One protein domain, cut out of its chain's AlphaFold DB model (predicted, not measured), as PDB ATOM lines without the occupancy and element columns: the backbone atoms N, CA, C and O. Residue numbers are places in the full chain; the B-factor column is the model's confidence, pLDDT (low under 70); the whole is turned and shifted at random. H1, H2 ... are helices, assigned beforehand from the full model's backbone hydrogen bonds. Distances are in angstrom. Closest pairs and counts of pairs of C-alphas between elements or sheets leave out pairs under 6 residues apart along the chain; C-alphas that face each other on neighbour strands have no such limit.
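What this domain is: This is residues 2 to 54 of the 54 residues of a protein of Anaerobacterium chartisolvens (UniProt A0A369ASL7). Two long helices, H1 and H2, lie side by side and run opposite ways as a helical hairpin, and the loop that joins them sticks out at one end with residues 24 to 29. The printed part has 53 residues with two named helices, H1 then H2, and no named strand; its class is all helix. It is a loose rod with a radius of gyration of the C-alphas of 13.2 A, spanning 43 by 17 by 7 A.

Where its parts are: Find C-alpha 2 at (151.757, 151.107, 141.583); from there H1, residues 2 to 24, runs 33.6 A to C-alpha 24 at (131.894, 141.897, 167.088). H2, residues 32 to 53, runs 31.8 A and ends at C-alpha 53 at (160.786, 144.353, 144.030).

How they stand to each other: H1 and H2 touch; look at Arg 15 and Ser 39, whose C-alphas are the closest at 6.9 A. Their lines stand at a shallow tilt of 1 degrees, opposite ways. In both helices every O i to N i+4 pair is within hydrogen-bond range.

The domain as a whole: The C-alphas farthest apart, Asn 28 and Gly 54, are 43.2 A apart. The link from H1 to H2 is short, and the printed part has no cut. The mean pLDDT of the printed part is 75.6; look for values under 70 at residues 24 to 30 and 53 to 54.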
ATOM      1  N   LYS A   2     153.234 150.973 141.513       74.38
ATOM      2  CA  LYS A   2     151.757 151.107 141.583       74.38
ATOM      3  C   LYS A   2     151.043 149.870 142.166       74.38
ATOM      4  O   LYS A   2     150.341 149.982 143.158       74.38
ATOM      5  N   LYS A   3     151.370 148.680 141.648       75.00
ATOM      6  CA  LYS A   3     150.837 147.386 142.117       75.00
ATOM      7  C   LYS A   3     151.132 147.083 143.595       75.00
ATOM      8  O   LYS A   3     150.366 146.414 144.262       75.00
ATOM      9  N   VAL A   4     152.252 147.587 144.107       71.62
ATOM     10  CA  VAL A   4     152.669 147.421 145.510       71.62
ATOM     11  C   VAL A   4     151.811 148.288 146.435       71.62
ATOM     12  O   VAL A   4     151.434 147.851 147.515       71.62
ATOM     13  N   ILE A   5     151.503 149.515 146.007       77.69
ATOM     14  CA  ILE A   5     150.647 150.445 146.752       77.69
ATOM     15  C   ILE A   5     149.208 149.917 146.795       77.69
ATOM     16  O   ILE A   5     148.594 149.940 147.855       77.69
ATOM     17  N   GLU A   6     148.709 149.394 145.671       78.12
ATOM     18  CA  GLU A   6     147.390 148.747 145.576       78.12
ATOM     19  C   GLU A   6     147.298 147.534 146.519       78.12
ATOM     20  O   GLU A   6     146.395 147.474 147.346       78.12
ATOM     21  N   LEU A   7     148.301 146.645 146.504       75.81
ATOM     22  CA  LEU A   7     148.361 145.499 147.422       75.81
ATOM     23  C   LEU A   7     148.414 145.914 148.897       75.81
ATOM     24  O   LEU A   7     147.817 145.257 149.745       75.81
ATOM     25  N   LYS A   8     149.123 147.001 149.224       77.44
ATOM     26  CA  LYS A   8     149.155 147.509 150.598       77.44
ATOM     27  C   LYS A   8     147.775 148.003 151.040       77.44
ATOM     28  O   LYS A   8     147.383 147.730 152.166       77.44
ATOM     29  N   ALA A   9     147.050 148.703 150.168       79.69
ATOM     30  CA  ALA A   9     145.708 149.192 150.473       79.69
ATOM     31  C   ALA A   9     144.718 148.038 150.717       79.69
ATOM     32  O   ALA A   9     144.001 148.066 151.712       79.69
ATOM     33  N   GLU A  10     144.746 146.997 149.879       80.50
ATOM     34  CA  GLU A  10     143.910 145.800 150.063       80.50
ATOM     35  C   GLU A  10     144.212 145.080 151.392       80.50
ATOM     36  O   GLU A  10     143.307 144.578 152.055       80.50
ATOM     37  N   ILE A  11     145.478 145.054 151.823       80.56
ATOM     38  CA  ILE A  11     145.863 144.428 153.096       80.56
ATOM     39  C   ILE A  11     145.375 145.229 154.307       80.56
ATOM     40  O   ILE A  11     144.905 144.627 155.275       80.56
ATOM     41  N   GLU A  12     145.444 146.560 154.259       82.00
ATOM     42  CA  GLU A  12     144.867 147.413 155.309       82.00
ATOM     43  C   GLU A  12     143.344 147.230 155.397       82.00
ATOM     44  O   GLU A  12     142.799 147.097 156.490       82.00
ATOM     45  N   GLU A  13     142.658 147.121 154.258       83.50
ATOM     46  CA  GLU A  13     141.209 146.892 154.220       83.50
ATOM     47  C   GLU A  13     140.830 145.527 154.829       83.50
ATOM     48  O   GLU A  13     139.908 145.429 155.642       83.50
ATOM     49  N   ILE A  14     141.598 144.473 154.524       81.38
ATOM     50  CA  ILE A  14     141.426 143.147 155.142       81.38
ATOM     51  C   ILE A  14     141.672 143.205 156.655       81.38
ATOM     52  O   ILE A  14     140.938 142.564 157.412       81.38
ATOM     53  N   ARG A  15     142.670 143.967 157.115       80.69
ATOM     54  CA  ARG A  15     142.964 144.149 158.545       80.69
ATOM     55  C   ARG A  15     141.815 144.837 159.273       80.69
ATOM     56  O   ARG A  15     141.427 144.376 160.346       80.69
ATOM     57  N   ASP A  16     141.260 145.898 158.701       80.88
ATOM     58  CA  ASP A  16     140.130 146.620 159.291       80.88
ATOM     59  C   ASP A  16     138.875 145.745 159.375       80.88
ATOM     60  O   ASP A  16     138.185 145.734 160.404       80.88
ATOM     61  N   LEU A  17     138.618 144.930 158.347       81.56
ATOM     62  CA  LEU A  17     137.557 143.923 158.377       81.56
ATOM     63  C   LEU A  17     137.789 142.896 159.490       81.56
ATOM     64  O   LEU A  17     136.870 142.583 160.249       81.56
ATOM     65  N   LEU A  18     139.024 142.415 159.636       78.38
ATOM     66  CA  LEU A  18     139.412 141.482 160.692       78.38
ATOM     67  C   LEU A  18     139.207 142.084 162.083       78.38
ATOM     68  O   LEU A  18     138.583 141.449 162.932       78.38
ATOM     69  N   ASN A  19     139.657 143.317 162.306       74.94
ATOM     70  CA  ASN A  19     139.465 144.037 163.564       74.94
ATOM     71  C   ASN A  19     137.977 144.249 163.876       74.94
ATOM     72  O   ASN A  19     137.557 144.089 165.021       74.94
ATOM     73  N   THR A  20     137.162 144.537 162.860       79.62
ATOM     74  CA  THR A  20     135.710 144.704 163.008       79.62
ATOM     75  C   THR A  20     135.029 143.390 163.396       79.62
ATOM     76  O   THR A  20     134.216 143.360 164.320       79.62
ATOM     77  N   VAL A  21     135.377 142.281 162.736       75.00
ATOM     78  CA  VAL A  21     134.854 140.946 163.077       75.00
ATOM     79  C   VAL A  21     135.288 140.541 164.486       75.00
ATOM     80  O   VAL A  21     134.467 140.061 165.261       75.00
ATOM     81  N   THR A  22     136.541 140.811 164.845       71.25
ATOM     82  CA  THR A  22     137.118 140.580 166.182       71.25
ATOM     83  C   THR A  22     136.368 141.349 167.263       71.25
ATOM     84  O   THR A  22     136.041 140.779 168.297       71.25
ATOM     85  N   ALA A  23     136.061 142.625 167.026       70.88
ATOM     86  CA  ALA A  23     135.314 143.454 167.968       70.88
ATOM     87  C   ALA A  23     133.853 142.993 168.134       70.88
ATOM     88  O   ALA A  23     133.273 143.162 169.205       70.88
ATOM     89  N   ASN A  24     133.267 142.406 167.084       69.62
ATOM     90  CA  ASN A  24     131.894 141.897 167.088       69.62
ATOM     91  C   ASN A  24     131.776 140.471 167.657       69.62
ATOM     92  O   ASN A  24     130.725 140.111 168.191       69.62
ATOM     93  N   MET A  25     132.828 139.654 167.564       68.94
ATOM     94  CA  MET A  25     132.922 138.382 168.280       68.94
ATOM     95  C   MET A  25     133.175 138.690 169.760       68.94
ATOM     96  O   MET A  25     134.247 139.156 170.128       68.94
ATOM     97  N   GLY A  26     132.176 138.466 170.619       60.78
ATOM     98  CA  GLY A  26     132.300 138.698 172.063       60.78
ATOM     99  C   GLY A  26     133.585 138.092 172.652       60.78
ATOM    100  O   GLY A  26     134.059 137.053 172.192       60.78
ATOM    101  N   SER A  27     134.129 138.733 173.691       58.41
ATOM    102  CA  SER A  27     135.478 138.537 174.264       58.41
ATOM    103  C   SER A  27     135.902 137.105 174.632       58.41
ATOM    104  O   SER A  27     137.059 136.899 174.984       58.41
ATOM    105  N   ASN A  28     134.998 136.125 174.584       59.06
ATOM    106  CA  ASN A  28     135.237 134.759 175.047       59.06
ATOM    107  C   ASN A  28     135.736 133.788 173.962       59.06
ATOM    108  O   ASN A  28     136.349 132.792 174.330       59.06
ATOM    109  N   ASP A  29     135.546 134.081 172.668       61.59
ATOM    110  CA  ASP A  29     135.998 133.207 171.561       61.59
ATOM    111  C   ASP A  29     137.088 133.844 170.681       61.59
ATOM    112  O   ASP A  29     137.668 133.194 169.807       61.59
ATOM    113  N   CYS A  30     137.388 135.127 170.893       66.12
ATOM    114  CA  CYS A  30     138.324 135.855 170.053       66.12
ATOM    115  C   CYS A  30     139.760 135.756 170.588       66.12
ATOM    116  O   CYS A  30     140.124 136.409 171.568       66.12
ATOM    117  N   ASN A  31     140.610 134.967 169.920       75.19
ATOM    118  CA  ASN A  31     142.044 134.936 170.211       75.19
ATOM    119  C   ASN A  31     142.739 136.160 169.588       75.19
ATOM    120  O   ASN A  31     143.373 136.082 168.533       75.19
ATOM    121  N   TYR A  32     142.589 137.301 170.260       71.69
ATOM    122  CA  TYR A  32     143.161 138.589 169.867       71.69
ATOM    123  C   TYR A  32     144.675 138.512 169.609       71.69
ATOM    124  O   TYR A  32     145.182 139.121 168.669       71.69
ATOM    125  N   GLU A  33     145.397 137.706 170.391       75.94
ATOM    126  CA  GLU A  33     146.837 137.498 170.226       75.94
ATOM    127  C   GLU A  33     147.169 136.814 168.891       75.94
ATOM    128  O   GLU A  33     148.078 137.248 168.179       75.94
ATOM    129  N   ALA A  34     146.414 135.783 168.501       74.88
ATOM    130  CA  ALA A  34     146.599 135.123 167.208       74.88
ATOM    131  C   ALA A  34     146.347 136.084 166.035       74.88
ATOM    132  O   ALA A  34     147.099 136.079 165.060       74.88
ATOM    133  N   LEU A  35     145.334 136.943 166.149       75.88
ATOM    134  CA  LEU A  35     144.969 137.906 165.107       75.88
ATOM    135  C   LEU A  35     146.000 139.029 164.989       75.88
ATOM    136  O   LEU A  35     146.426 139.363 163.882       75.88
ATOM    137  N   MET A  36     146.487 139.538 166.121       77.25
ATOM    138  CA  MET A  36     147.575 140.512 166.150       77.25
ATOM    139  C   MET A  36     148.858 139.929 165.539       77.25
ATOM    140  O   MET A  36     149.511 140.576 164.718       77.25
ATOM    141  N   ASN A  37     149.183 138.671 165.854       79.69
ATOM    142  CA  ASN A  37     150.332 137.972 165.277       79.69
ATOM    143  C   ASN A  37     150.209 137.775 163.757       79.69
ATOM    144  O   ASN A  37     151.206 137.896 163.040       79.69
ATOM    145  N   ILE A  38     149.008 137.480 163.252       79.50
ATOM    146  CA  ILE A  38     148.743 137.396 161.807       79.50
ATOM    147  C   ILE A  38     148.943 138.768 161.154       79.50
ATOM    148  O   ILE A  38     149.651 138.861 160.152       79.50
ATOM    149  N   SER A  39     148.398 139.827 161.756       77.62
ATOM    150  CA  SER A  39     148.522 141.200 161.256       77.62
ATOM    151  C   SER A  39     149.985 141.641 161.115       77.62
ATOM    152  O   SER A  39     150.401 142.088 160.044       77.62
ATOM    153  N   VAL A  40     150.801 141.418 162.153       82.50
ATOM    154  CA  VAL A  40     152.237 141.754 162.144       82.50
ATOM    155  C   VAL A  40     153.003 140.939 161.096       82.50
ATOM    156  O   VAL A  40     153.889 141.463 160.418       82.50
ATOM    157  N   LYS A  41     152.674 139.651 160.923       83.69
ATOM    158  CA  LYS A  41     153.285 138.823 159.868       83.69
ATOM    159  C   LYS A  41     152.954 139.345 158.471       83.69
ATOM    160  O   LYS A  41     153.845 139.357 157.624       83.69
ATOM    161  N   MET A  42     151.719 139.788 158.237       82.06
ATOM    162  CA  MET A  42     151.326 140.382 156.956       82.06
ATOM    163  C   MET A  42     152.116 141.663 156.661       82.06
ATOM    164  O   MET A  42     152.657 141.787 155.564       82.06
ATOM    165  N   ASP A  43     152.272 142.558 157.642       79.69
ATOM    166  CA  ASP A  43     153.082 143.776 157.474       79.69
ATOM    167  C   ASP A  43     154.527 143.470 157.087       79.69
ATOM    168  O   ASP A  43     155.073 144.066 156.154       79.69
ATOM    169  N   ASN A  44     155.145 142.508 157.772       82.69
ATOM    170  CA  ASN A  44     156.523 142.118 157.490       82.69
ATOM    171  C   ASN A  44     156.686 141.571 156.065       82.69
ATOM    172  O   ASN A  44     157.639 141.943 155.380       82.69
ATOM    173  N   LEU A  45     155.741 140.750 155.594       79.88
ATOM    174  CA  LEU A  45     155.764 140.196 154.236       79.88
ATOM    175  C   LEU A  45     155.577 141.278 153.163       79.88
ATOM    176  O   LEU A  45     156.257 141.242 152.137       79.88
ATOM    177  N   ILE A  46     154.715 142.273 153.399       80.12
ATOM    178  CA  ILE A  46     154.582 143.433 152.499       80.12
ATOM    179  C   ILE A  46     155.904 144.194 152.413       80.12
ATOM    180  O   ILE A  46     156.360 144.530 151.319       80.12
ATOM    181  N   LEU A  47     156.524 144.475 153.561       81.69
ATOM    182  CA  LEU A  47     157.789 145.206 153.621       81.69
ATOM    183  C   LEU A  47     158.917 144.446 152.918       81.69
ATOM    184  O   LEU A  47     159.725 145.059 152.219       81.69
ATOM    185  N   GLU A  48     158.967 143.127 153.073       82.19
ATOM    186  CA  GLU A  48     159.916 142.267 152.371       82.19
ATOM    187  C   GLU A  48     159.675 142.271 150.855       82.19
ATOM    188  O   GLU A  48     160.619 142.451 150.083       82.19
ATOM    189  N   TYR A  49     158.421 142.166 150.412       78.19
ATOM    190  CA  TYR A  49     158.069 142.271 148.995       78.19
ATOM    191  C   TYR A  49     158.490 143.621 148.398       78.19
ATOM    192  O   TYR A  49     159.091 143.657 147.327       78.19
ATOM    193  N   ILE A  50     158.245 144.732 149.104       79.44
ATOM    194  CA  ILE A  50     158.687 146.070 148.680       79.44
ATOM    195  C   ILE A  50     160.203 146.107 148.475       79.44
ATOM    196  O   ILE A  50     160.662 146.596 147.445       79.44
ATOM    197  N   LYS A  51     160.970 145.591 149.443       79.94
ATOM    198  CA  LYS A  51     162.441 145.592 149.394       79.94
ATOM    199  C   LYS A  51     162.996 144.749 148.250       79.94
ATOM    200  O   LYS A  51     164.018 145.113 147.687       79.94
ATOM    201  N   ASN A  52     162.340 143.639 147.923       72.25
ATOM    202  CA  ASN A  52     162.814 142.701 146.904       72.25
ATOM    203  C   ASN A  52     162.315 143.021 145.482       72.25
ATOM    204  O   ASN A  52     162.803 142.430 144.524       72.25
ATOM    205  N   VAL A  53     161.337 143.921 145.333       66.25
ATOM    206  CA  VAL A  53     160.786 144.353 144.030       66.25
ATOM    207  C   VAL A  53     161.227 145.777 143.648       66.25
ATOM    208  O   VAL A  53     160.893 146.248 142.558       66.25
ATOM    209  N   GLY A  54     161.951 146.469 144.535       51.88
ATOM    210  CA  GLY A  54     162.611 147.750 144.262       51.88
ATOM    211  C   GLY A  54     164.074 147.582 143.895       51.88
ATOM    212  O   GLY A  54     164.338 147.090 142.777       51.88
TER     213      GLY A  54